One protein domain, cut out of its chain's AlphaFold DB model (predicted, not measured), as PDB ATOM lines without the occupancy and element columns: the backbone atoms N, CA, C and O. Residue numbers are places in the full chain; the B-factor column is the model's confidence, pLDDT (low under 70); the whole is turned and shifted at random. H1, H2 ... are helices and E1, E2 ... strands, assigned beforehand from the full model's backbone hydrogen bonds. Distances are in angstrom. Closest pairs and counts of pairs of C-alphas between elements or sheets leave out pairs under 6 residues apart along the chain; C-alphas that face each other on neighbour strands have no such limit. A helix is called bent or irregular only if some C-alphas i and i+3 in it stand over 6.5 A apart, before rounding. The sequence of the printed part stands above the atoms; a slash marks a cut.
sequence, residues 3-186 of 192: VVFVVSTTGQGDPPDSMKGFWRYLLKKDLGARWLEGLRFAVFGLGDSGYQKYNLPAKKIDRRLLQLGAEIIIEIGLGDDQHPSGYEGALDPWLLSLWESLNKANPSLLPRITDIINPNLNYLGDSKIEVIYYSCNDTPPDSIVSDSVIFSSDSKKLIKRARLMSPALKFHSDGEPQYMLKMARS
ATOM      1  N   VAL A   3     -18.308  -9.021  25.760       93.12
ATOM      2  CA  VAL A   3     -18.471  -8.465  27.115       93.12
ATOM      3  C   VAL A   3     -17.143  -8.507  27.864       93.12
ATOM      4  O   VAL A   3     -16.475  -9.534  27.902       93.12
ATOM      5  N   VAL A   4     -16.765  -7.397  28.488       95.00
ATOM      6  CA  VAL A   4     -15.555  -7.316  29.312       95.00
ATOM      7  C   VAL A   4     -15.957  -7.226  30.778       95.00
ATOM      8  O   VAL A   4     -16.753  -6.368  31.156       95.00
ATOM      9  N   PHE A   5     -15.405  -8.109  31.604       96.81
ATOM     10  CA  PHE A   5     -15.620  -8.127  33.045       96.81
ATOM     11  C   PHE A   5     -14.399  -7.553  33.757       96.81
ATOM     12  O   PHE A   5     -13.294  -8.055  33.587       96.81
ATOM     13  N   VAL A   6     -14.609  -6.546  34.604       96.88
ATOM     14  CA  VAL A   6     -13.590  -6.041  35.531       96.88
ATOM     15  C   VAL A   6     -14.061  -6.347  36.946       96.88
ATOM     16  O   VAL A   6     -15.132  -5.893  37.353       96.88
ATOM     17  N   VAL A   7     -13.310  -7.174  37.673       96.31
ATOM     18  CA  VAL A   7     -13.773  -7.773  38.931       96.31
ATOM     19  C   VAL A   7     -12.745  -7.574  40.031       96.31
ATOM     20  O   VAL A   7     -11.646  -8.117  39.960       96.31
ATOM     21  N   SER A   8     -13.117  -6.845  41.081       95.50
ATOM     22  CA  SER A   8     -12.294  -6.726  42.282       95.50
ATOM     23  C   SER A   8     -12.448  -7.913  43.224       95.50
ATOM     24  O   SER A   8     -13.408  -8.682  43.163       95.50
ATOM     25  N   THR A   9     -11.470  -8.070  44.107       93.38
ATOM     26  CA  THR A   9     -11.498  -9.038  45.201       93.38
ATOM     27  C   THR A   9     -11.740  -8.301  46.511       93.38
ATOM     28  O   THR A   9     -11.125  -7.269  46.752       93.38
ATOM     29  N   THR A  10     -12.632  -8.814  47.360       90.00
ATOM     30  CA  THR A  10     -12.947  -8.193  48.658       90.00
ATOM     31  C   THR A  10     -12.635  -9.130  49.818       90.00
ATOM     32  O   THR A  10     -12.746 -10.352  49.685       90.00
ATOM     33  N   GLY A  11     -12.248  -8.557  50.961       86.19
ATOM     34  CA  GLY A  11     -12.034  -9.283  52.214       86.19
ATOM     35  C   GLY A  11     -11.148 -10.520  52.050       86.19
ATOM     36  O   GLY A  11     -10.011 -10.438  51.598       86.19
ATOM     37  N   GLN A  12     -11.691 -11.689  52.389       87.81
ATOM     38  CA  GLN A  12     -10.975 -12.966  52.360       87.81
ATOM     39  C   GLN A  12     -11.143 -13.696  51.021       87.81
ATOM     40  O   GLN A  12     -11.393 -14.903  50.993       87.81
ATOM     41  N   GLY A  13     -11.025 -12.980  49.899       89.06
ATOM     42  CA  GLY A  13     -11.172 -13.544  48.550       89.06
ATOM     43  C   GLY A  13     -12.611 -13.686  48.061       89.06
ATOM     44  O   GLY A  13     -12.885 -14.514  47.184       89.06
ATOM     45  N   ASP A  14     -13.526 -12.921  48.644       91.00
ATOM     46  CA  ASP A  14     -14.942 -12.939  48.309       91.00
ATOM     47  C   ASP A  14     -15.248 -12.007  47.128       91.00
ATOM     48  O   ASP A  14     -14.570 -10.985  46.941       91.00
ATOM     49  N   PRO A  15     -16.260 -12.342  46.304       91.62
ATOM     50  CA  PRO A  15     -16.718 -11.442  45.258       91.62
ATOM     51  C   PRO A  15     -17.296 -10.157  45.873       91.62
ATOM     52  O   PRO A  15     -17.919 -10.226  46.940       91.62
ATOM     53  N   PRO A  16     -17.176  -9.008  45.186       91.94
ATOM     54  CA  PRO A  16     -17.770  -7.754  45.633       91.94
ATOM     55  C   PRO A  16     -19.284  -7.884  45.801       91.94
ATOM     56  O   PRO A  16     -19.931  -8.655  45.085       91.94
ATOM     57  N   ASP A  17     -19.877  -7.092  46.696       91.12
ATOM     58  CA  ASP A  17     -21.322  -7.138  46.961       91.12
ATOM     59  C   ASP A  17     -22.166  -6.942  45.696       91.12
ATOM     60  O   ASP A  17     -23.143  -7.664  45.482       91.12
ATOM     61  N   SER A  18     -21.727  -6.049  44.805       90.94
ATOM     62  CA  SER A  18     -22.352  -5.798  43.501       90.94
ATOM     63  C   SER A  18     -22.369  -7.025  42.579       90.94
ATOM     64  O   SER A  18     -23.251  -7.146  41.732       90.94
ATOM     65  N   MET A  19     -21.438  -7.967  42.759       91.44
ATOM     66  CA  MET A  19     -21.325  -9.187  41.959       91.44
ATOM     67  C   MET A  19     -22.113 -10.361  42.557       91.44
ATOM     68  O   MET A  19     -22.462 -11.288  41.828       91.44
ATOM     69  N   LYS A  20     -22.434 -10.359  43.860       91.06
ATOM     70  CA  LYS A  20     -23.008 -11.530  44.559       91.06
ATOM     71  C   LYS A  20     -24.268 -12.089  43.889       91.06
ATOM     72  O   LYS A  20     -24.396 -13.305  43.742       91.06
ATOM     73  N   GLY A  21     -25.183 -11.216  43.460       92.88
ATOM     74  CA  GLY A  21     -26.414 -11.621  42.770       92.88
ATOM     75  C   GLY A  21     -26.137 -12.312  41.433       92.88
ATOM     76  O   GLY A  21     -26.648 -13.404  41.182       92.88
ATOM     77  N   PHE A  22     -25.269 -11.710  40.621       93.81
ATOM     78  CA  PHE A  22     -24.826 -12.255  39.340       93.81
ATOM     79  C   PHE A  22     -24.079 -13.586  39.508       93.81
ATOM     80  O   PHE A  22     -24.386 -14.566  38.832       93.81
ATOM     81  N   TRP A  23     -23.156 -13.661  40.469       94.06
ATOM     82  CA  TRP A  23     -22.399 -14.875  40.756       94.06
ATOM     83  C   TRP A  23     -23.309 -16.035  41.170       94.06
ATOM     84  O   TRP A  23     -23.196 -17.136  40.638       94.06
ATOM     85  N   ARG A  24     -24.278 -15.781  42.059       95.12
ATOM     86  CA  ARG A  24     -25.280 -16.781  42.455       95.12
ATOM     87  C   ARG A  24     -26.118 -17.258  41.269       95.12
ATOM     88  O   ARG A  24     -26.436 -18.441  41.210       95.12
ATOM     89  N   TYR A  25     -26.463 -16.367  40.340       95.12
ATOM     90  CA  TYR A  25     -27.181 -16.746  39.124       95.12
ATOM     91  C   TYR A  25     -26.342 -17.680  38.246       95.12
ATOM     92  O   TYR A  25     -26.821 -18.746  37.873       95.12
ATOM     93  N   LEU A  26     -25.075 -17.338  37.987       94.19
ATOM     94  CA  LEU A  26     -24.177 -18.177  37.185       94.19
ATOM     95  C   LEU A  26     -23.929 -19.564  37.793       94.19
ATOM     96  O   LEU A  26     -23.582 -20.496  37.067       94.19
ATOM     97  N   LEU A  27     -24.087 -19.724  39.107       94.19
ATOM     98  CA  LEU A  27     -23.903 -20.999  39.805       94.19
ATOM     99  C   LEU A  27     -25.141 -21.906  39.816       94.19
ATOM    100  O   LEU A  27     -25.068 -23.008  40.365       94.19
ATOM    101  N   LYS A  28     -26.274 -21.485  39.242       95.62
ATOM    102  CA  LYS A  28     -27.453 -22.352  39.184       95.62
ATOM    103  C   LYS A  28     -27.171 -23.614  38.354       95.62
ATOM    104  O   LYS A  28     -26.453 -23.579  37.354       95.62
ATOM    105  N   LYS A  29     -27.730 -24.742  38.804       91.25
ATOM    106  CA  LYS A  29     -27.507 -26.081  38.223       91.25
ATOM    107  C   LYS A  29     -28.258 -26.318  36.910       91.25
ATOM    108  O   LYS A  29     -27.898 -27.227  36.177       91.25
ATOM    109  N   ASP A  30     -29.298 -25.535  36.646       93.00
ATOM    110  CA  ASP A  30     -30.116 -25.579  35.430       93.00
ATOM    111  C   ASP A  30     -29.440 -24.891  34.230       93.00
ATOM    112  O   ASP A  30     -29.871 -25.076  33.093       93.00
ATOM    113  N   LEU A  31     -28.354 -24.143  34.455       93.56
ATOM    114  CA  LEU A  31     -27.557 -23.562  33.381       93.56
ATOM    115  C   LEU A  31     -26.723 -24.645  32.688       93.56
ATOM    116  O   LEU A  31     -25.735 -25.142  33.236       93.56
ATOM    117  N   GLY A  32     -27.132 -24.995  31.468       91.75
ATOM    118  CA  GLY A  32     -26.425 -25.948  30.616       91.75
ATOM    119  C   GLY A  32     -25.069 -25.434  30.117       91.75
ATOM    120  O   GLY A  32     -24.793 -24.236  30.104       91.75
ATOM    121  N   ALA A  33     -24.231 -26.351  29.631       93.12
ATOM    122  CA  ALA A  33     -22.865 -26.058  29.175       93.12
ATOM    123  C   ALA A  33     -22.769 -25.170  27.916       93.12
ATOM    124  O   ALA A  33     -21.675 -24.780  27.532       93.12
ATOM    125  N   ARG A  34     -23.897 -24.867  27.261       95.12
ATOM    126  CA  ARG A  34     -23.992 -23.991  26.077       95.12
ATOM    127  C   ARG A  34     -24.823 -22.734  26.340       95.12
ATOM    128  O   ARG A  34     -25.239 -22.056  25.410       95.12
ATOM    129  N   TRP A  35     -25.119 -22.435  27.606       95.94
ATOM    130  CA  TRP A  35     -25.987 -21.319  27.989       95.94
ATOM    131  C   TRP A  35     -25.508 -19.957  27.459       95.94
ATOM    132  O   TRP A  35     -26.321 -19.080  27.185       95.94
ATOM    133  N   LEU A  36     -24.194 -19.782  27.328       96.06
ATOM    134  CA  LEU A  36     -23.543 -18.567  26.841       96.06
ATOM    135  C   LEU A  36     -22.898 -18.764  25.463       96.06
ATOM    136  O   LEU A  36     -21.954 -18.058  25.120       96.06
ATOM    137  N   GLU A  37     -23.389 -19.713  24.669       95.75
ATOM    138  CA  GLU A  37     -22.909 -19.902  23.303       95.75
ATOM    139  C   GLU A  37     -23.064 -18.611  22.475       95.75
ATOM    140  O   GLU A  37     -24.092 -17.936  22.516       95.75
ATOM    141  N   GLY A  38     -22.008 -18.238  21.745       92.38
ATOM    142  CA  GLY A  38     -21.950 -16.994  20.965       92.38
ATOM    143  C   GLY A  38     -21.609 -15.733  21.775       92.38
ATOM    144  O   GLY A  38     -21.433 -14.652  21.193       92.38
ATOM    145  N   LEU A  39     -21.475 -15.841  23.103       94.88
ATOM    146  CA  LEU A  39     -20.889 -14.791  23.930       94.88
ATOM    147  C   LEU A  39     -19.365 -14.886  23.867       94.88
ATOM    148  O   LEU A  39     -18.789 -15.896  24.259       94.88
ATOM    149  N   ARG A  40     -18.711 -13.795  23.467       95.25
ATOM    150  CA  ARG A  40     -17.264 -13.637  23.637       95.25
ATOM    151  C   ARG A  40     -16.983 -12.786  24.863       95.25
ATOM    152  O   ARG A  40     -17.665 -11.777  25.065       95.25
ATOM    153  N   PHE A  41     -15.988 -13.143  25.662       97.06
ATOM    154  CA  PHE A  41     -15.685 -12.403  26.878       97.06
ATOM    155  C   PHE A  41     -14.192 -12.235  27.160       97.06
ATOM    156  O   PHE A  41     -13.357 -12.995  26.682       97.06
ATOM    157  N   ALA A  42     -13.867 -11.229  27.964       97.88
ATOM    158  CA  ALA A  42     -12.553 -11.059  28.575       97.88
ATOM    159  C   ALA A  42     -12.729 -10.701  30.054       97.88
ATOM    160  O   ALA A  42     -13.727 -10.071  30.420       97.88
ATOM    161  N   VAL A  43     -11.775 -11.085  30.902       98.50
ATOM    162  CA  VAL A  43     -11.809 -10.795  32.342       98.50
ATOM    163  C   VAL A  43     -10.520 -10.098  32.759       98.50
ATOM    164  O   VAL A  43      -9.429 -10.557  32.428       98.50
ATOM    165  N   PHE A  44     -10.653  -9.024  33.528       98.50
ATOM    166  CA  PHE A  44      -9.562  -8.410  34.271       98.50
ATOM    167  C   PHE A  44      -9.884  -8.430  35.764       98.50
ATOM    168  O   PHE A  44     -10.927  -7.943  36.207       98.50
ATOM    169  N   GLY A  45      -8.997  -9.028  36.546       98.00
ATOM    170  CA  GLY A  45      -9.091  -9.082  37.993       98.00
ATOM    171  C   GLY A  45      -8.329  -7.940  38.655       98.00
ATOM    172  O   GLY A  45      -7.194  -7.660  38.283       98.00
ATOM    173  N   LEU A  46      -8.934  -7.314  39.662       97.25
ATOM    174  CA  LEU A  46      -8.257  -6.407  40.587       97.25
ATOM    175  C   LEU A  46      -8.046  -7.146  41.912       97.25
ATOM    176  O   LEU A  46      -9.006  -7.530  42.594       97.25
ATOM    177  N   GLY A  47      -6.786  -7.359  42.270       95.88
ATOM    178  CA  GLY A  47      -6.405  -8.061  43.482       95.88
ATOM    179  C   GLY A  47      -5.106  -7.532  44.065       95.88
ATOM    180  O   GLY A  47      -4.499  -6.599  43.555       95.88
ATOM    181  N   ASP A  48      -4.699  -8.173  45.147       95.31
ATOM    182  CA  ASP A  48      -3.487  -7.873  45.896       95.31
ATOM    183  C   ASP A  48      -2.851  -9.223  46.270       95.31
ATOM    184  O   ASP A  48      -3.508 -10.077  46.883       95.31
ATOM    185  N   SER A  49      -1.620  -9.463  45.811       95.50
ATOM    186  CA  SER A  49      -0.895 -10.722  46.026       95.50
ATOM    187  C   SER A  49      -0.393 -10.911  47.460       95.50
ATOM    188  O   SER A  49      -0.046 -12.030  47.839       95.50
ATOM    189  N   GLY A  50      -0.449  -9.868  48.290       94.06
ATOM    190  CA  GLY A  50      -0.263  -9.941  49.736       94.06
ATOM    191  C   GLY A  50      -1.388 -10.706  50.439       94.06
ATOM    192  O   GLY A  50      -1.209 -11.187  51.559       94.06
ATOM    193  N   TYR A  51      -2.533 -10.899  49.774       93.00
ATOM    194  CA  TYR A  51      -3.623 -11.738  50.261       93.00
ATOM    195  C   TYR A  51      -3.557 -13.143  49.663       93.00
ATOM    196  O   TYR A  51      -3.446 -13.341  48.454       93.00
ATOM    197  N   GLN A  52      -3.780 -14.154  50.509       93.19
ATOM    198  CA  GLN A  52      -3.761 -15.565  50.102       93.19
ATOM    199  C   GLN A  52      -4.721 -15.873  48.938       93.19
ATOM    200  O   GLN A  52      -4.439 -16.716  48.086       93.19
ATOM    201  N   LYS A  53      -5.876 -15.198  48.889       95.19
ATOM    202  CA  LYS A  53      -6.907 -15.410  47.862       95.19
ATOM    203  C   LYS A  53      -6.843 -14.372  46.738       95.19
ATOM    204  O   LYS A  53      -7.872 -13.857  46.298       95.19
ATOM    205  N   TYR A  54      -5.635 -14.112  46.248       95.75
ATOM    206  CA  TYR A  54      -5.347 -13.206  45.140       95.75
ATOM    207  C   TYR A  54      -6.209 -13.476  43.889       95.75
ATOM    208  O   TYR A  54      -6.140 -14.558  43.283       95.75
ATOM    209  N   ASN A  55      -7.003 -12.476  43.483       97.50
ATOM    210  CA  ASN A  55      -7.856 -12.481  42.284       97.50
ATOM    211  C   ASN A  55      -8.853 -13.655  42.188       97.50
ATOM    212  O   ASN A  55      -9.258 -14.073  41.099       97.50
ATOM    213  N   LEU A  56      -9.259 -14.226  43.327       97.62
ATOM    214  CA  LEU A  56     -10.098 -15.423  43.343       97.62
ATOM    215  C   LEU A  56     -11.458 -15.247  42.629       97.62
ATOM    216  O   LEU A  56     -11.825 -16.149  41.871       97.62
ATOM    217  N   PRO A  57     -12.209 -14.141  42.801       97.06
ATOM    218  CA  PRO A  57     -13.474 -13.930  42.093       97.06
ATOM    219  C   PRO A  57     -13.310 -13.848  40.572       97.06
ATOM    220  O   PRO A  57     -14.077 -14.482  39.849       97.06
ATOM    221  N   ALA A  58     -12.279 -13.145  40.091       97.94
ATOM    222  CA  ALA A  58     -11.970 -13.020  38.667       97.94
ATOM    223  C   ALA A  58     -11.618 -14.386  38.042       97.94
ATOM    224  O   ALA A  58     -12.176 -14.783  37.022       97.94
ATOM    225  N   LYS A  59     -10.789 -15.184  38.728       98.12
ATOM    226  CA  LYS A  59     -10.461 -16.562  38.310       98.12
ATOM    227  C   LYS A  59     -11.688 -17.481  38.291       98.12
ATOM    228  O   LYS A  59     -11.767 -18.409  37.491       98.12
ATOM    229  N   LYS A  60     -12.637 -17.267  39.207       97.56
ATOM    230  CA  LYS A  60     -13.874 -18.055  39.291       97.56
ATOM    231  C   LYS A  60     -14.837 -17.737  38.150       97.56
ATOM    232  O   LYS A  60     -15.377 -18.673  37.564       97.56
ATOM    233  N   ILE A  61     -15.057 -16.456  37.846       97.31
ATOM    234  CA  ILE A  61     -15.953 -16.058  36.754       97.31
ATOM    235  C   ILE A  61     -15.393 -16.483  35.397       97.31
ATOM    236  O   ILE A  61     -16.137 -17.071  34.623       97.31
ATOM    237  N   ASP A  62     -14.095 -16.300  35.157       98.31
ATOM    238  CA  ASP A  62     -13.427 -16.698  33.915       98.31
ATOM    239  C   ASP A  62     -13.670 -18.180  33.578       98.31
ATOM    240  O   ASP A  62     -14.256 -18.521  32.549       98.31
ATOM    241  N   ARG A  63     -13.383 -19.067  34.538       98.12
ATOM    242  CA  ARG A  63     -13.651 -20.506  34.402       98.12
ATOM    243  C   ARG A  63     -15.131 -20.817  34.222       98.12
ATOM    244  O   ARG A  63     -15.482 -21.718  33.465       98.12
ATOM    245  N   ARG A  64     -16.010 -20.125  34.952       97.56
ATOM    246  CA  ARG A  64     -17.447 -20.407  34.903       97.56
ATOM    247  C   ARG A  64     -18.060 -19.993  33.567       97.56
ATOM    248  O   ARG A  64     -18.928 -20.706  33.081       97.56
ATOM    249  N   LEU A  65     -17.611 -18.890  32.973       97.81
ATOM    250  CA  LEU A  65     -18.064 -18.453  31.651       97.81
ATOM    251  C   LEU A  65     -17.662 -19.465  30.569       97.81
ATOM    252  O   LEU A  65     -18.522 -19.867  29.787       97.81
ATOM    253  N   LEU A  66     -16.421 -19.972  30.603       97.31
ATOM    254  CA  LEU A  66     -15.972 -21.060  29.717       97.31
ATOM    255  C   LEU A  66     -16.834 -22.322  29.867       97.31
ATOM    256  O   LEU A  66     -17.275 -22.898  28.879       97.31
ATOM    257  N   GLN A  67     -17.126 -22.736  31.105       97.31
ATOM    258  CA  GLN A  67     -17.983 -23.901  31.376       97.31
ATOM    259  C   GLN A  67     -19.414 -23.754  30.843       97.31
ATOM    260  O   GLN A  67     -20.092 -24.759  30.646       97.31
ATOM    261  N   LEU A  68     -19.886 -22.520  30.670       97.44
ATOM    262  CA  LEU A  68     -21.209 -22.209  30.137       97.44
ATOM    263  C   LEU A  68     -21.197 -22.006  28.614       97.44
ATOM    264  O   LEU A  68     -22.237 -21.664  28.055       97.44
ATOM    265  N   GLY A  69     -20.062 -22.228  27.945       96.75
ATOM    266  CA  GLY A  69     -19.948 -22.193  26.487       96.75
ATOM    267  C   GLY A  69     -19.609 -20.821  25.909       96.75
ATOM    268  O   GLY A  69     -19.726 -20.638  24.701       96.75
ATOM    269  N   ALA A  70     -19.202 -19.865  26.750       97.50
ATOM    270  CA  ALA A  70     -18.677 -18.591  26.274       97.50
ATOM    271  C   ALA A  70     -17.248 -18.757  25.730       97.50
ATOM    272  O   ALA A  70     -16.469 -19.579  26.216       97.50
ATOM    273  N   GLU A  71     -16.882 -17.924  24.762       97.12
ATOM    274  CA  GLU A  71     -15.567 -17.918  24.124       97.12
ATOM    275  C   GLU A  71     -14.680 -16.818  24.710       97.12
ATOM    276  O   GLU A  71     -15.083 -15.660  24.824       97.12
ATOM    277  N   ILE A  72     -13.445 -17.159  25.065       96.69
ATOM    278  CA  ILE A  72     -12.482 -16.192  25.591       96.69
ATOM    279  C   ILE A  72     -11.860 -15.359  24.455       96.69
ATOM    280  O   ILE A  72     -11.473 -15.897  23.420       96.69
ATOM    281  N   ILE A  73     -11.770 -14.040  24.636       96.44
ATOM    282  CA  ILE A  73     -11.158 -13.108  23.671       96.44
ATOM    283  C   ILE A  73      -9.639 -13.068  23.860       96.44
ATOM    284  O   ILE A  73      -8.887 -13.093  22.887       96.44
ATOM    285  N   ILE A  74      -9.204 -12.980  25.116       97.25
ATOM    286  CA  ILE A  74      -7.808 -12.994  25.561       97.25
ATOM    287  C   ILE A  74      -7.730 -13.608  26.956       97.25
ATOM    288  O   ILE A  74      -8.723 -13.601  27.685       97.25
ATOM    289  N   GLU A  75      -6.549 -14.089  27.337       97.75
ATOM    290  CA  GLU A  75      -6.298 -14.602  28.683       97.75
ATOM    291  C   GLU A  75      -6.666 -13.577  29.772       97.75
ATOM    292  O   GLU A  75      -6.578 -12.358  29.581       97.75
ATOM    293  N   ILE A  76      -7.112 -14.084  30.922       98.38
ATOM    294  CA  ILE A  76      -7.452 -13.268  32.085       98.38
ATOM    295  C   ILE A  76      -6.263 -12.405  32.526       98.38
ATOM    296  O   ILE A  76      -5.164 -12.898  32.770       98.38
ATOM    297  N   GLY A  77      -6.502 -11.107  32.702       98.06
ATOM    298  CA  GLY A  77      -5.531 -10.204  33.311       98.06
ATOM    299  C   GLY A  77      -5.668 -10.222  34.826       98.06
ATOM    300  O   GLY A  77      -6.780 -10.215  35.352       98.06
ATOM    301  N   LEU A  78      -4.547 -10.255  35.540       98.25
ATOM    302  CA  LEU A  78      -4.514 -10.286  37.002       98.25
ATOM    303  C   LEU A  78      -3.743  -9.066  37.508       98.25
ATOM    304  O   LEU A  78      -2.519  -9.103  37.603       98.25
ATOM    305  N   GLY A  79      -4.467  -7.987  37.799       97.38
ATOM    306  CA  GLY A  79      -3.929  -6.796  38.444       97.38
ATOM    307  C   GLY A  79      -3.543  -7.074  39.892       97.38
ATOM    308  O   GLY A  79      -4.323  -7.690  40.626       97.38
ATOM    309  N   ASP A  80      -2.362  -6.596  40.274       96.44
ATOM    310  CA  ASP A  80      -1.767  -6.766  41.597       96.44
ATOM    311  C   ASP A  80      -1.393  -5.419  42.221       96.44
ATOM    312  O   ASP A  80      -0.524  -4.719  41.704       96.44
ATOM    313  N   ASP A  81      -2.011  -5.072  43.347       94.75
ATOM    314  CA  ASP A  81      -1.704  -3.847  44.090       94.75
ATOM    315  C   ASP A  81      -0.306  -3.864  44.744       94.75
ATOM    316  O   ASP A  81       0.262  -2.809  45.009       94.75
ATOM    317  N   GLN A  82       0.302  -5.045  44.936       95.44
ATOM    318  CA  GLN A  82       1.673  -5.171  45.462       95.44
ATOM    319  C   GLN A  82       2.755  -4.948  44.401       95.44
ATOM    320  O   GLN A  82       3.938  -4.815  44.727       95.44
ATOM    321  N   HIS A  83       2.388  -4.938  43.120       92.12
ATOM    322  CA  HIS A  83       3.346  -4.707  42.048       92.12
ATOM    323  C   HIS A  83       3.901  -3.266  42.139       92.12
ATOM    324  O   HIS A  83       3.155  -2.353  42.485       92.12
ATOM    325  N   PRO A  84       5.173  -2.983  41.779       90.19
ATOM    326  CA  PRO A  84       5.733  -1.623  41.863       90.19
ATOM    327  C   PRO A  84       4.969  -0.560  41.056       90.19
ATOM    328  O   PRO A  84       5.014   0.628  41.371       90.19
ATOM    329  N   SER A  85       4.269  -0.990  40.005       85.50
ATOM    330  CA  SER A  85       3.363  -0.158  39.197       85.50
ATOM    331  C   SER A  85       1.885  -0.327  39.577       85.50
ATOM    332  O   SER A  85       1.019   0.076  38.809       85.50
ATOM    333  N   GLY A  86       1.587  -0.975  40.701       91.69
ATOM    334  CA  GLY A  86       0.251  -1.431  41.074       91.69
ATOM    335  C   GLY A  86      -0.382  -2.321  40.003       91.69
ATOM    336  O   GLY A  86       0.302  -2.908  39.152       91.69
ATOM    337  N   TYR A  87      -1.716  -2.352  39.993       87.12
ATOM    338  CA  TYR A  87      -2.496  -3.136  39.033       87.12
ATOM    339  C   TYR A  87      -2.219  -2.766  37.566       87.12
ATOM    340  O   TYR A  87      -2.456  -3.593  36.681       87.12
ATOM    341  N   GLU A  88      -1.690  -1.565  37.295       85.38
ATOM    342  CA  GLU A  88      -1.325  -1.112  35.945       85.38
ATOM    343  C   GLU A  88      -0.277  -2.022  35.295       85.38
ATOM    344  O   GLU A  88      -0.324  -2.250  34.089       85.38
ATOM    345  N   GLY A  89       0.613  -2.622  36.098       84.44
ATOM    346  CA  GLY A  89       1.649  -3.532  35.601       84.44
ATOM    347  C   GLY A  89       1.093  -4.721  34.812       84.44
ATOM    348  O   GLY A  89       1.732  -5.182  33.869       84.44
ATOM    349  N   ALA A  90      -0.113  -5.181  35.158       92.69
ATOM    350  CA  ALA A  90      -0.829  -6.199  34.397       92.69
ATOM    351  C   ALA A  90      -1.886  -5.603  33.457       92.69
ATOM    352  O   ALA A  90      -2.160  -6.187  32.411       92.69
ATOM    353  N   LEU A  91      -2.492  -4.465  33.816       91.81
ATOM    354  CA  LEU A  91      -3.550  -3.838  33.022       91.81
ATOM    355  C   LEU A  91      -3.053  -3.389  31.648       91.81
ATOM    356  O   LEU A  91      -3.742  -3.625  30.663       91.81
ATOM    357  N   ASP A  92      -1.870  -2.790  31.566       83.31
ATOM    358  CA  ASP A  92      -1.333  -2.247  30.313       83.31
ATOM    359  C   ASP A  92      -1.085  -3.292  29.232       83.31
ATOM    360  O   ASP A  92      -1.641  -3.158  28.134       83.31
ATOM    361  N   PRO A  93      -0.284  -4.345  29.492       87.56
ATOM    362  CA  PRO A  93      -0.100  -5.399  28.506       87.56
ATOM    363  C   PRO A  93      -1.428  -6.094  28.185       87.56
ATOM    364  O   PRO A  93      -1.678  -6.421  27.026       87.56
ATOM    365  N   TRP A  94      -2.315  -6.253  29.173       95.19
ATOM    366  CA  TRP A  94      -3.619  -6.873  28.966       95.19
ATOM    367  C   TRP A  94      -4.541  -6.037  28.066       95.19
ATOM    368  O   TRP A  94      -5.157  -6.580  27.149       95.19
ATOM    369  N   LEU A  95      -4.601  -4.716  28.265       89.50
ATOM    370  CA  LEU A  95      -5.350  -3.799  27.407       89.50
ATOM    371  C   LEU A  95      -4.811  -3.834  25.979       89.50
ATOM    372  O   LEU A  95      -5.602  -3.932  25.045       89.50
ATOM    373  N   LEU A  96      -3.486  -3.793  25.791       84.44
ATOM    374  CA  LEU A  96      -2.867  -3.910  24.465       84.44
ATOM    375  C   LEU A  96      -3.329  -5.185  23.745       84.44
ATOM    376  O   LEU A  96      -3.842  -5.102  22.628       84.44
ATOM    377  N   SER A  97      -3.240  -6.341  24.409       88.50
ATOM    378  CA  SER A  97      -3.718  -7.610  23.851       88.50
ATOM    379  C   SER A  97      -5.221  -7.599  23.563       88.50
ATOM    380  O   SER A  97      -5.652  -8.112  22.530       88.50
ATOM    381  N   LEU A  98      -6.030  -6.991  24.439       90.94
ATOM    382  CA  LEU A  98      -7.480  -6.907  24.254       90.94
ATOM    383  C   LEU A  98      -7.816  -6.131  22.987       90.94
ATOM    384  O   LEU A  98      -8.612  -6.595  22.171       90.94
ATOM    385  N   TRP A  99      -7.203  -4.961  22.819       85.50
ATOM    386  CA  TRP A  99      -7.445  -4.103  21.669       85.50
ATOM    387  C   TRP A  99      -6.997  -4.753  20.368       85.50
ATOM    388  O   TRP A  99      -7.741  -4.712  19.391       85.50
ATOM    389  N   GLU A 100      -5.839  -5.412  20.356       85.62
ATOM    390  CA  GLU A 100      -5.384  -6.166  19.188       85.62
ATOM    391  C   GLU A 100      -6.375  -7.271  18.799       85.62
ATOM    392  O   GLU A 100      -6.726  -7.400  17.623       85.62
ATOM    393  N   SER A 101      -6.863  -8.045  19.770       89.38
ATOM    394  CA  SER A 101      -7.836  -9.115  19.528       89.38
ATOM    395  C   SER A 101      -9.195  -8.583  19.076       89.38
ATOM    396  O   SER A 101      -9.787  -9.124  18.141       89.38
ATOM    397  N   LEU A 102      -9.690  -7.505  19.691       86.50
ATOM    398  CA  LEU A 102     -10.953  -6.877  19.298       86.50
ATOM    399  C   LEU A 102     -10.873  -6.269  17.896       86.50
ATOM    400  O   LEU A 102     -11.793  -6.477  17.110       86.50
ATOM    401  N   ASN A 103      -9.772  -5.589  17.561       84.31
ATOM    402  CA  ASN A 103      -9.565  -5.006  16.237       84.31
ATOM    403  C   ASN A 103      -9.502  -6.090  15.150       84.31
ATOM    404  O   ASN A 103     -10.134  -5.957  14.106       84.31
ATOM    405  N   LYS A 104      -8.810  -7.208  15.418       84.69
ATOM    406  CA  LYS A 104      -8.793  -8.374  14.516       84.69
ATOM    407  C   LYS A 104     -10.184  -8.987  14.339       84.69
ATOM    408  O   LYS A 104     -10.535  -9.392  13.236       84.69
ATOM    409  N   ALA A 105     -10.967  -9.074  15.415       83.75
ATOM    410  CA  ALA A 105     -12.282  -9.709  15.391       83.75
ATOM    411  C   ALA A 105     -13.367  -8.839  14.741       83.75
ATOM    412  O   ALA A 105     -14.271  -9.369  14.094       83.75
ATOM    413  N   ASN A 106     -13.329  -7.526  14.962       79.06
ATOM    414  CA  ASN A 106     -14.207  -6.567  14.309       79.06
ATOM    415  C   ASN A 106     -13.610  -5.141  14.387       79.06
ATOM    416  O   ASN A 106     -13.786  -4.468  15.406       79.06
ATOM    417  N   PRO A 107     -13.011  -4.637  13.291       71.56
ATOM    418  CA  PRO A 107     -12.431  -3.292  13.233       71.56
ATOM    419  C   PRO A 107     -13.424  -2.148  13.497       71.56
ATOM    420  O   PRO A 107     -13.016  -1.035  13.808       71.56
ATOM    421  N   SER A 108     -14.732  -2.399  13.372       68.19
ATOM    422  CA  SER A 108     -15.781  -1.394  13.606       68.19
ATOM    423  C   SER A 108     -16.215  -1.254  15.070       68.19
ATOM    424  O   SER A 108     -16.983  -0.351  15.380       68.19
ATOM    425  N   LEU A 109     -15.750  -2.131  15.975       62.31
ATOM    426  CA  LEU A 109     -16.073  -2.051  17.410       62.31
ATOM    427  C   LEU A 109     -15.336  -0.923  18.131       62.31
ATOM    428  O   LEU A 109     -15.725  -0.560  19.241       62.31
ATOM    429  N   LEU A 110     -14.251  -0.418  17.549       60.50
ATOM    430  CA  LEU A 110     -13.485   0.655  18.155       60.50
ATOM    431  C   LEU A 110     -14.122   1.984  17.759       60.50
ATOM    432  O   LEU A 110     -14.284   2.211  16.557       60.50
ATOM    433  N   PRO A 111     -14.475   2.851  18.728       50.50
ATOM    434  CA  PRO A 111     -14.935   4.188  18.406       50.50
ATOM    435  C   PRO A 111     -13.826   4.868  17.614       50.50
ATOM    436  O   PRO A 111     -12.742   5.145  18.134       50.50
ATOM    437  N   ARG A 112     -14.083   5.103  16.330       50.91
ATOM    438  CA  ARG A 112     -13.230   5.971  15.532       50.91
ATOM    439  C   ARG A 112     -13.413   7.378  16.076       50.91
ATOM    440  O   ARG A 112     -14.478   7.717  16.586       50.91
ATOM    441  N   ILE A 113     -12.396   8.224  15.957       48.09
ATOM    442  CA  ILE A 113     -12.477   9.630  16.394       48.09
ATOM    443  C   ILE A 113     -13.732  10.323  15.813       48.09
ATOM    444  O   ILE A 113     -14.364  11.133  16.481       48.09
ATOM    445  N   THR A 114     -14.164   9.923  14.612       46.78
ATOM    446  CA  THR A 114     -15.413  10.358  13.966       46.78
ATOM    447  C   THR A 114     -16.702   9.888  14.649       46.78
ATOM    448  O   THR A 114     -17.706  10.590  14.567       46.78
ATOM    449  N   ASP A 115     -16.700   8.743  15.334       46.88
ATOM    450  CA  ASP A 115     -17.881   8.181  16.010       46.88
ATOM    451  C   ASP A 115     -18.206   8.945  17.305       46.88
ATOM    452  O   ASP A 115     -19.366   9.044  17.690       46.88
ATOM    453  N   ILE A 116     -17.200   9.564  17.936       51.94
ATOM    454  CA  ILE A 116     -17.363  10.435  19.117       51.94
ATOM    455  C   ILE A 116     -18.078  11.749  18.749       51.94
ATOM    456  O   ILE A 116     -18.721  12.367  19.591       51.94
ATOM    457  N   ILE A 117     -17.999  12.163  17.481       50.22
ATOM    458  CA  ILE A 117     -18.580  13.416  16.974       50.22
ATOM    459  C   ILE A 117     -19.998  13.194  16.419       50.22
ATOM    460  O   ILE A 117     -20.665  14.156  16.053       50.22
ATOM    461  N   ASN A 118     -20.502  11.956  16.347       44.28
ATOM    462  CA  ASN A 118     -21.782  11.691  15.697       44.28
ATOM    463  C   ASN A 118     -22.970  11.898  16.665       44.28
ATOM    464  O   ASN A 118     -23.201  11.048  17.527       44.28
ATOM    465  N   PRO A 119     -23.781  12.964  16.498       53.41
ATOM    466  CA  PRO A 119     -24.922  13.248  17.372       53.41
ATOM    467  C   PRO A 119     -26.071  12.232  17.242       53.41
ATOM    468  O   PRO A 119     -27.031  12.308  17.999       53.41
ATOM    469  N   ASN A 120     -25.994  11.287  16.294       47.69
ATOM    470  CA  ASN A 120     -27.046  10.309  16.003       47.69
ATOM    471  C   ASN A 120     -26.720   8.882  16.481       47.69
ATOM    472  O   ASN A 120     -27.315   7.920  15.988       47.69
ATOM    473  N   LEU A 121     -25.753   8.696  17.386       49.03
ATOM    474  CA  LEU A 121     -25.466   7.365  17.919       49.03
ATOM    475  C   LEU A 121     -26.634   6.896  18.801       49.03
ATOM    476  O   LEU A 121     -26.859   7.415  19.890       49.03
ATOM    477  N   ASN A 122     -27.385   5.896  18.334       46.22
ATOM    478  CA  ASN A 122     -28.436   5.267  19.129       46.22
ATOM    479  C   ASN A 122     -27.803   4.427  20.248       46.22
ATOM    480  O   ASN A 122     -27.320   3.317  20.012       46.22
ATOM    481  N   TYR A 123     -27.804   4.961  21.467       49.62
ATOM    482  CA  TYR A 123     -27.362   4.249  22.661       49.62
ATOM    483  C   TYR A 123     -28.310   3.085  22.979       49.62
ATOM    484  O   TYR A 123     -29.534   3.217  22.933       49.62
ATOM    485  N   LEU A 124     -27.744   1.919  23.305       40.47
ATOM    486  CA  LEU A 124     -28.508   0.732  23.691       40.47
ATOM    487  C   LEU A 124     -28.943   0.854  25.167       40.47
ATOM    488  O   LEU A 124     -28.371   0.217  26.050       40.47
ATOM    489  N   GLY A 125     -29.945   1.701  25.415       47.09
ATOM    490  CA  GLY A 125     -30.537   1.964  26.731       47.09
ATOM    491  C   GLY A 125     -29.948   3.169  27.471       47.09
ATOM    492  O   GLY A 125     -28.884   3.679  27.119       47.09
ATOM    493  N   ASP A 126     -30.653   3.608  28.516       42.66
ATOM    494  CA  ASP A 126     -30.250   4.754  29.334       42.66
ATOM    495  C   ASP A 126     -28.985   4.417  30.133       42.66
ATOM    496  O   ASP A 126     -28.960   3.505  30.974       42.66
ATOM    497  N   SER A 127     -27.907   5.157  29.884       44.75
ATOM    498  CA  SER A 127     -26.694   5.038  30.678       44.75
ATOM    499  C   SER A 127     -26.968   5.541  32.102       44.75
ATOM    500  O   SER A 127     -27.380   6.673  32.345       44.75
ATOM    501  N   LYS A 128     -26.710   4.693  33.105       42.56
ATOM    502  CA  LYS A 128     -26.773   5.101  34.526       42.56
ATOM    503  C   LYS A 128     -25.648   6.066  34.920       42.56
ATOM    504  O   LYS A 128     -25.639   6.590  36.032       42.56
ATOM    505  N   ILE A 129     -24.652   6.212  34.052       41.00
ATOM    506  CA  ILE A 129     -23.446   6.997  34.274       41.00
ATOM    507  C   ILE A 129     -23.190   7.775  32.992       41.00
ATOM    508  O   ILE A 129     -23.037   7.180  31.925       41.00
ATOM    509  N   GLU A 130     -23.136   9.093  33.124       39.38
ATOM    510  CA  GLU A 130     -22.745   9.989  32.050       39.38
ATOM    511  C   GLU A 130     -21.254  10.291  32.203       39.38
ATOM    512  O   GLU A 130     -20.760  10.637  33.285       39.38
ATOM    513  N   VAL A 131     -20.517  10.098  31.116       41.81
ATOM    514  CA  VAL A 131     -19.094  10.404  31.055       41.81
ATOM    515  C   VAL A 131     -18.957  11.779  30.423       41.81
ATOM    516  O   VAL A 131     -19.161  11.931  29.222       41.81
ATOM    517  N   ILE A 132     -18.618  12.776  31.238       38.19
ATOM    518  CA  ILE A 132     -18.444  14.151  30.770       38.19
ATOM    519  C   ILE A 132     -16.965  14.371  30.461       38.19
ATOM    520  O   ILE A 132     -16.095  14.138  31.310       38.19
ATOM    521  N   TYR A 133     -16.706  14.821  29.236       37.78
ATOM    522  CA  TYR A 133     -15.390  15.188  28.736       37.78
ATOM    523  C   TYR A 133     -15.117  16.662  29.044       37.78
ATOM    524  O   TYR A 133     -15.853  17.530  28.584       37.78
ATOM    525  N   TYR A 134     -14.059  16.955  29.801       39.00
ATOM    526  CA  TYR A 134     -13.622  18.336  30.042       39.00
ATOM    527  C   TYR A 134     -12.414  18.664  29.177       39.00
ATOM    528  O   TYR A 134     -11.410  17.948  29.230       39.00
ATOM    529  N   SER A 135     -12.511  19.745  28.405       35.31
ATOM    530  CA  SER A 135     -11.357  20.360  27.752       35.31
ATOM    531  C   SER A 135     -10.448  20.975  28.816       35.31
ATOM    532  O   SER A 135     -10.928  21.510  29.814       35.31
ATOM    533  N   CYS A 136      -9.132  20.941  28.598       39.47
ATOM    534  CA  CYS A 136      -8.125  21.544  29.486       39.47
ATOM    535  C   CYS A 136      -8.369  23.044  29.774       39.47
ATOM    536  O   CYS A 136      -7.785  23.591  30.709       39.47
ATOM    537  N   ASN A 137      -9.224  23.702  28.987       41.59
ATOM    538  CA  ASN A 137      -9.466  25.138  29.056       41.59
ATOM    539  C   ASN A 137     -10.770  25.525  29.776       41.59
ATOM    540  O   ASN A 137     -10.933  26.696  30.102       41.59
ATOM    541  N   ASP A 138     -11.662  24.576  30.076       41.88
ATOM    542  CA  ASP A 138     -12.980  24.879  30.642       41.88
ATOM    543  C   ASP A 138     -13.033  24.497  32.127       41.88
ATOM    544  O   ASP A 138     -13.289  23.351  32.502       41.88
ATOM    545  N   THR A 139     -12.765  25.478  32.994       40.38
ATOM    546  CA  THR A 139     -12.991  25.353  34.445       40.38
ATOM    547  C   THR A 139     -14.403  25.868  34.764       40.38
ATOM    548  O   THR A 139     -14.744  26.955  34.296       40.38
ATOM    549  N   PRO A 140     -15.247  25.149  35.530       41.69
ATOM    550  CA  PRO A 140     -16.576  25.642  35.893       41.69
ATOM    551  C   PRO A 140     -16.490  26.921  36.749       41.69
ATOM    552  O   PRO A 140     -15.640  26.969  37.639       41.69
ATOM    553  N   PRO A 141     -17.387  27.912  36.565       40.66
ATOM    554  CA  PRO A 141     -17.397  29.140  37.370       40.66
ATOM    555  C   PRO A 141     -17.705  28.930  38.864       40.66
ATOM    556  O   PRO A 141     -17.378  29.794  39.670       40.66
ATOM    557  N   ASP A 142     -18.276  27.782  39.252       38.16
ATOM    558  CA  ASP A 142     -18.869  27.584  40.585       38.16
ATOM    559  C   ASP A 142     -18.214  26.456  41.397       38.16
ATOM    560  O   ASP A 142     -18.881  25.598  41.979       38.16
ATOM    561  N   SER A 143     -16.887  26.450  41.488       37.09
ATOM    562  CA  SER A 143     -16.212  25.764  42.591       37.09
ATOM    563  C   SER A 143     -15.608  26.804  43.517       37.09
ATOM    564  O   SER A 143     -14.552  27.361  43.231       37.09
ATOM    565  N   ILE A 144     -16.280  27.033  44.646       33.28
ATOM    566  CA  ILE A 144     -15.661  27.565  45.857       33.28
ATOM    567  C   ILE A 144     -14.562  26.565  46.238       33.28
ATOM    568  O   ILE A 144     -14.803  25.541  46.877       33.28
ATOM    569  N   VAL A 145     -13.361  26.828  45.737       31.75
ATOM    570  CA  VAL A 145     -12.132  26.163  46.137       31.75
ATOM    571  C   VAL A 145     -11.694  26.874  47.407       31.75
ATOM    572  O   VAL A 145     -11.273  28.024  47.369       31.75
ATOM    573  N   SER A 146     -11.814  26.202  48.552       29.75
ATOM    574  CA  SER A 146     -10.979  26.559  49.694       29.75
ATOM    575  C   SER A 146      -9.527  26.334  49.270       29.75
ATOM    576  O   SER A 146      -9.109  25.201  49.021       29.75
ATOM    577  N   ASP A 147      -8.810  27.447  49.135       35.31
ATOM    578  CA  ASP A 147      -7.444  27.638  48.636       35.31
ATOM    579  C   ASP A 147      -6.341  26.905  49.429       35.31
ATOM    580  O   ASP A 147      -5.383  27.515  49.904       35.31
ATOM    581  N   SER A 148      -6.409  25.580  49.599       34.66
ATOM    582  CA  SER A 148      -5.327  24.888  50.323       34.66
ATOM    583  C   SER A 148      -5.013  23.444  49.941       34.66
ATOM    584  O   SER A 148      -4.237  22.806  50.648       34.66
ATOM    585  N   VAL A 149      -5.505  22.915  48.817       32.12
ATOM    586  CA  VAL A 149      -4.961  21.655  48.267       32.12
ATOM    587  C   VAL A 149      -4.569  21.863  46.813       32.12
ATOM    588  O   VAL A 149      -5.232  21.440  45.872       32.12
ATOM    589  N   ILE A 150      -3.463  22.588  46.673       35.44
ATOM    590  CA  ILE A 150      -2.605  22.686  45.494       35.44
ATOM    591  C   ILE A 150      -2.642  21.361  44.721       35.44
ATOM    592  O   ILE A 150      -2.261  20.328  45.269       35.44
ATOM    593  N   PHE A 151      -3.102  21.413  43.463       40.62
ATOM    594  CA  PHE A 151      -3.052  20.337  42.466       40.62
ATOM    595  C   PHE A 151      -1.776  19.504  42.629       40.62
ATOM    596  O   PHE A 151      -0.694  19.921  42.198       40.62
ATOM    597  N   SER A 152      -1.892  18.350  43.292       39.56
ATOM    598  CA  SER A 152      -0.721  17.561  43.643       39.56
ATOM    599  C   SER A 152      -0.031  17.082  42.363       39.56
ATOM    600  O   SER A 152      -0.654  16.799  41.332       39.56
ATOM    601  N   SER A 153       1.294  17.006  42.417       42.88
ATOM    602  CA  SER A 153       2.141  16.472  41.348       42.88
ATOM    603  C   SER A 153       1.720  15.063  40.896       42.88
ATOM    604  O   SER A 153       2.028  14.662  39.769       42.88
ATOM    605  N   ASP A 154       0.965  14.344  41.728       43.62
ATOM    606  CA  ASP A 154       0.450  13.008  41.454       43.62
ATOM    607  C   ASP A 154      -0.685  12.995  40.433       43.62
ATOM    608  O   ASP A 154      -0.700  12.114  39.577       43.62
ATOM    609  N   SER A 155      -1.573  13.994  40.405       39.25
ATOM    610  CA  SER A 155      -2.658  14.038  39.411       39.25
ATOM    611  C   SER A 155      -2.121  14.231  37.990       39.25
ATOM    612  O   SER A 155      -2.582  13.584  37.053       39.25
ATOM    613  N   LYS A 156      -1.073  15.051  37.815       41.19
ATOM    614  CA  LYS A 156      -0.390  15.231  36.517       41.19
ATOM    615  C   LYS A 156       0.347  13.963  36.068       41.19
ATOM    616  O   LYS A 156       0.357  13.653  34.875       41.19
ATOM    617  N   LYS A 157       0.935  13.212  37.006       45.75
ATOM    618  CA  LYS A 157       1.533  11.896  36.724       45.75
ATOM    619  C   LYS A 157       0.470  10.876  36.324       45.75
ATOM    620  O   LYS A 157       0.683  10.174  35.341       45.75
ATOM    621  N   LEU A 158      -0.671  10.845  37.016       42.22
ATOM    622  CA  LEU A 158      -1.812   9.981  36.695       42.22
ATOM    623  C   LEU A 158      -2.334  10.253  35.278       42.22
ATOM    624  O   LEU A 158      -2.541   9.328  34.501       42.22
ATOM    625  N   ILE A 159      -2.460  11.533  34.914       43.34
ATOM    626  CA  ILE A 159      -2.863  11.974  33.572       43.34
ATOM    627  C   ILE A 159      -1.851  11.507  32.519       43.34
ATOM    628  O   ILE A 159      -2.241  10.976  31.483       43.34
ATOM    629  N   LYS A 160      -0.544  11.664  32.767       44.03
ATOM    630  CA  LYS A 160       0.497  11.211  31.832       44.03
ATOM    631  C   LYS A 160       0.540   9.685  31.695       44.03
ATOM    632  O   LYS A 160       0.784   9.199  30.596       44.03
ATOM    633  N   ARG A 161       0.279   8.945  32.776       44.06
ATOM    634  CA  ARG A 161       0.126   7.484  32.738       44.06
ATOM    635  C   ARG A 161      -1.077   7.120  31.882       44.06
ATOM    636  O   ARG A 161      -0.864   6.532  30.834       44.06
ATOM    637  N   ALA A 162      -2.276   7.620  32.190       42.81
ATOM    638  CA  ALA A 162      -3.484   7.400  31.385       42.81
ATOM    639  C   ALA A 162      -3.297   7.714  29.881       42.81
ATOM    640  O   ALA A 162      -3.803   6.980  29.036       42.81
ATOM    641  N   ARG A 163      -2.510   8.750  29.534       43.12
ATOM    642  CA  ARG A 163      -2.107   9.077  28.147       43.12
ATOM    643  C   ARG A 163      -1.241   7.998  27.485       43.12
ATOM    644  O   ARG A 163      -1.441   7.701  26.313       43.12
ATOM    645  N   LEU A 164      -0.280   7.423  28.211       48.34
ATOM    646  CA  LEU A 164       0.570   6.325  27.727       48.34
ATOM    647  C   LEU A 164      -0.190   4.990  27.646       48.34
ATOM    648  O   LEU A 164       0.205   4.118  26.871       48.34
ATOM    649  N   MET A 165      -1.284   4.853  28.403       44.88
ATOM    650  CA  MET A 165      -2.104   3.636  28.484       44.88
ATOM    651  C   MET A 165      -3.323   3.660  27.549       44.88
ATOM    652  O   MET A 165      -4.254   2.881  27.743       44.88
ATOM    653  N   SER A 166      -3.339   4.519  26.519       48.16
ATOM    654  CA  SER A 166      -4.294   4.416  25.408       48.16
ATOM    655  C   SER A 166      -3.641   3.723  24.205       48.16
ATOM    656  O   SER A 166      -3.041   4.381  23.352       48.16
ATOM    657  N   PRO A 167      -3.755   2.386  24.085       44.25
ATOM    658  CA  PRO A 167      -3.359   1.640  22.895       44.25
ATOM    659  C   PRO A 167      -3.974   2.154  21.597       44.25
ATOM    660  O   PRO A 167      -3.366   1.981  20.547       44.25
ATOM    661  N   ALA A 168      -5.132   2.823  21.657       41.91
ATOM    662  CA  ALA A 168      -5.773   3.424  20.491       41.91
ATOM    663  C   ALA A 168      -4.861   4.451  19.791       41.91
ATOM    664  O   ALA A 168      -4.880   4.549  18.568       41.91
ATOM    665  N   LEU A 169      -3.984   5.139  20.532       46.19
ATOM    666  CA  LEU A 169      -3.009   6.076  19.959       46.19
ATOM    667  C   LEU A 169      -1.904   5.386  19.147       46.19
ATOM    668  O   LEU A 169      -1.299   6.020  18.293       46.19
ATOM    669  N   LYS A 170      -1.627   4.092  19.365       48.19
ATOM    670  CA  LYS A 170      -0.643   3.345  18.554       48.19
ATOM    671  C   LYS A 170      -1.201   2.902  17.198       48.19
ATOM    672  O   LYS A 170      -0.425   2.541  16.318       48.19
ATOM    673  N   PHE A 171      -2.522   2.936  17.028       45.94
ATOM    674  CA  PHE A 171      -3.216   2.547  15.797       45.94
ATOM    675  C   PHE A 171      -3.811   3.748  15.039       45.94
ATOM    676  O   PHE A 171      -4.428   3.562  13.991       45.94
ATOM    677  N   HIS A 172      -3.597   4.972  15.535       44.38
ATOM    678  CA  HIS A 172      -4.074   6.220  14.940       44.38
ATOM    679  C   HIS A 172      -2.934   7.247  14.858       44.38
ATOM    680  O   HIS A 172      -2.233   7.480  15.835       44.38
ATOM    681  N   SER A 173      -2.739   7.859  13.688       41.84
ATOM    682  CA  SER A 173      -1.642   8.799  13.401       41.84
ATOM    683  C   SER A 173      -1.865  10.233  13.891       41.84
ATOM    684  O   SER A 173      -1.016  11.085  13.641       41.84
ATOM    685  N   ASP A 174      -2.972  10.526  14.571       45.66
ATOM    686  CA  ASP A 174      -3.437  11.905  14.713       45.66
ATOM    687  C   ASP A 174      -3.596  12.306  16.186       45.66
ATOM    688  O   ASP A 174      -4.596  11.983  16.818       45.66
ATOM    689  N   GLY A 175      -2.610  13.062  16.687       50.53
ATOM    690  CA  GLY A 175      -2.766  14.099  17.720       50.53
ATOM    691  C   GLY A 175      -3.136  13.693  19.159       50.53
ATOM    692  O   GLY A 175      -3.708  12.644  19.436       50.53
ATOM    693  N   GLU A 176      -2.801  14.569  20.115       41.06
ATOM    694  CA  GLU A 176      -3.185  14.430  21.529       41.06
ATOM    695  C   GLU A 176      -4.720  14.457  21.708       41.06
ATOM    696  O   GLU A 176      -5.376  15.365  21.190       41.06
ATOM    697  N   PRO A 177      -5.320  13.548  22.501       41.12
ATOM    698  CA  PRO A 177      -6.726  13.665  22.864       41.12
ATOM    699  C   PRO A 177      -6.909  14.782  23.907       41.12
ATOM    700  O   PRO A 177      -6.283  14.777  24.968       41.12
ATOM    701  N   GLN A 178      -7.788  15.739  23.598       36.34
ATOM    702  CA  GLN A 178      -7.941  17.026  24.299       36.34
ATOM    703  C   GLN A 178      -8.772  16.980  25.600       36.34
ATOM    704  O   GLN A 178      -8.985  18.024  26.216       36.34
ATOM    705  N   TYR A 179      -9.242  15.804  26.037       39.47
ATOM    706  CA  TYR A 179     -10.325  15.721  27.023       39.47
ATOM    707  C   TYR A 179     -10.055  14.784  28.210       39.47
ATOM    708  O   TYR A 179      -9.518  13.688  28.055       39.47
ATOM    709  N   MET A 180     -10.483  15.209  29.404       38.53
ATOM    710  CA  MET A 180     -10.464  14.431  30.649       38.53
ATOM    711  C   MET A 180     -11.804  13.748  30.933       38.53
ATOM    712  O   MET A 180     -12.858  14.351  30.757       38.53
ATOM    713  N   LEU A 181     -11.743  12.524  31.466       36.47
ATOM    714  CA  LEU A 181     -12.901  11.731  31.874       36.47
ATOM    715  C   LEU A 181     -13.305  12.062  33.321       36.47
ATOM    716  O   LEU A 181     -12.539  11.802  34.252       36.47
ATOM    717  N   LYS A 182     -14.519  12.578  33.531       35.81
ATOM    718  CA  LYS A 182     -15.149  12.646  34.857       35.81
ATOM    719  C   LYS A 182     -16.417  11.802  34.835       35.81
ATOM    720  O   LYS A 182     -17.323  12.061  34.048       35.81
ATOM    721  N   MET A 183     -16.489  10.800  35.709       31.19
ATOM    722  CA  MET A 183     -17.731  10.058  35.916       31.19
ATOM    723  C   MET A 183     -18.687  10.897  36.761       31.19
ATOM    724  O   MET A 183     -18.381  11.217  37.912       31.19
ATOM    725  N   ALA A 184     -19.842  11.238  36.198       35.00
ATOM    726  CA  ALA A 184     -20.948  11.852  36.917       35.00
ATOM    727  C   ALA A 184     -22.127  10.868  36.976       35.00
ATOM    728  O   ALA A 184     -22.374  10.100  36.044       35.00
ATOM    729  N   ARG A 185     -22.857  10.858  38.098       31.75
ATOM    730  CA  ARG A 185     -24.148  10.156  38.159       31.75
ATOM    731  C   ARG A 185     -25.152  10.981  37.366       31.75
ATOM    732  O   ARG A 185     -25.255  12.178  37.629       31.75
ATOM    733  N   SER A 186     -25.884  10.357  36.444       37.81
ATOM    734  CA  SER A 186     -26.984  11.046  35.775       37.81
ATOM    735  C   SER A 186     -28.050  11.380  36.821       37.81
ATOM    736  O   SER A 186     -28.528  10.513  37.559       37.81
TER     737      SER A 186
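Overview. This is residues 3 to 186 of the 192 residues of the protein "Flavodoxin-like domain-containing protein" of Triticum turgidum subsp. durum (UniProt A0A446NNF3). The model has a well-formed lobe and a loose, open second part: in the lobe a small sheet of E1, E2 and E3 has H2 over one face and H3 over the other, while the second part holds the two-stranded ribbon of E4 and E5, H4 and H5. H5 touches H3 where the two parts meet, and residues 138 to 158, of which 153 to 158 belong to H4, stand free. The printed part has 184 residues, under half of them in named elements, with five helices and five strands in the order E1 H1 E2 H2 E3 H3 E4 H4 H5 E5, of mixed class. The first sheet, E1 E2 E3, is parallel, and E4 and E5 are antiparallel. The whole is only just loose, close to compact, with a radius of gyration of the C-alphas of 19.4 A and spans of 56 by 41 by 32 A.

Along the chain. E1, residues 3 to 8, begins with C-alpha 3 at (-18.471, -8.465, 27.115). H1 is residues 17 to 26, 15.0 A long, and is irregular, with C-alphas 18 and 21 7.1 A apart. E2 is residues 40 to 47, 23.3 A; H2 is residues 56 to 67, 16.7 A; E3 is residues 77 to 80. H3, residues 88 to 105, spans 24.8 A and is neither bent nor irregular, but only just: C-alphas 89 and 92 are 6.2 A apart. E4 is residues 129 to 135, 19.2 A; H4 is residues 153 to 164, 17.1 A; H5 is residues 167 to 170. E5, residues 179 to 185, 18.6 A, ends with C-alpha 185 at (-24.148, 10.156, 38.159).

Arrangement. In the first sheet, E2 is the inner strand; N 5 and O 42 of E1 and E2 are 2.8 A apart, and N 45 and O 77 of E2 and E3 2.8 A, within hydrogen-bond range. E1, H1, E2 and E2, H2, E3 are strand-helix-strand units, parallel neighbour strands with a helix between, both with right-handed crossovers. H2 and H3 are on opposite faces, making three layers, helices on both faces of a sheet. H2, at a height of 8.9 A over the sheet, runs along the strands; its closest C-alphas to E2 are those of Ala 58 and Gly 45, 4.9 A. H3, at 8.3 A, lies over E3, with Ala 90 and Gly 79 closest, 5.1 A between C-alphas. H1 is not on the sheet; it is close but not clearly touching H2, the closest C-alphas being those of Leu 26 and Arg 64, 7.4 A. H3 touches H5 with residues 95 to 99 alone, the C-alphas of Leu 96 and Pro 167 closest at 5.8 A. H3 and H4 are apart, and H4 and H5 meet only through their link. In the sheet of two strands, E4 and E5 are antiparallel neighbours, and N 180 and O 134 are 2.9 A apart, within hydrogen-bond range. Each O i to N i+4 pair is within that range in H2 and H4, against 4 of 6 in H1 and 13 of 14 in H3; H5 is too short for such a pair.

Size, cuts and confidence. The two farthest C-alphas, of Gly 32 and Asp 147, are 59.6 A apart. The printed part has no cut. The links H1 to E2, H3 to E4 and E4 to H4 are long, and residues 114 to 125 also stand free. The mean pLDDT of the printed part is 71.5, and residues 108 to 186 are under 70.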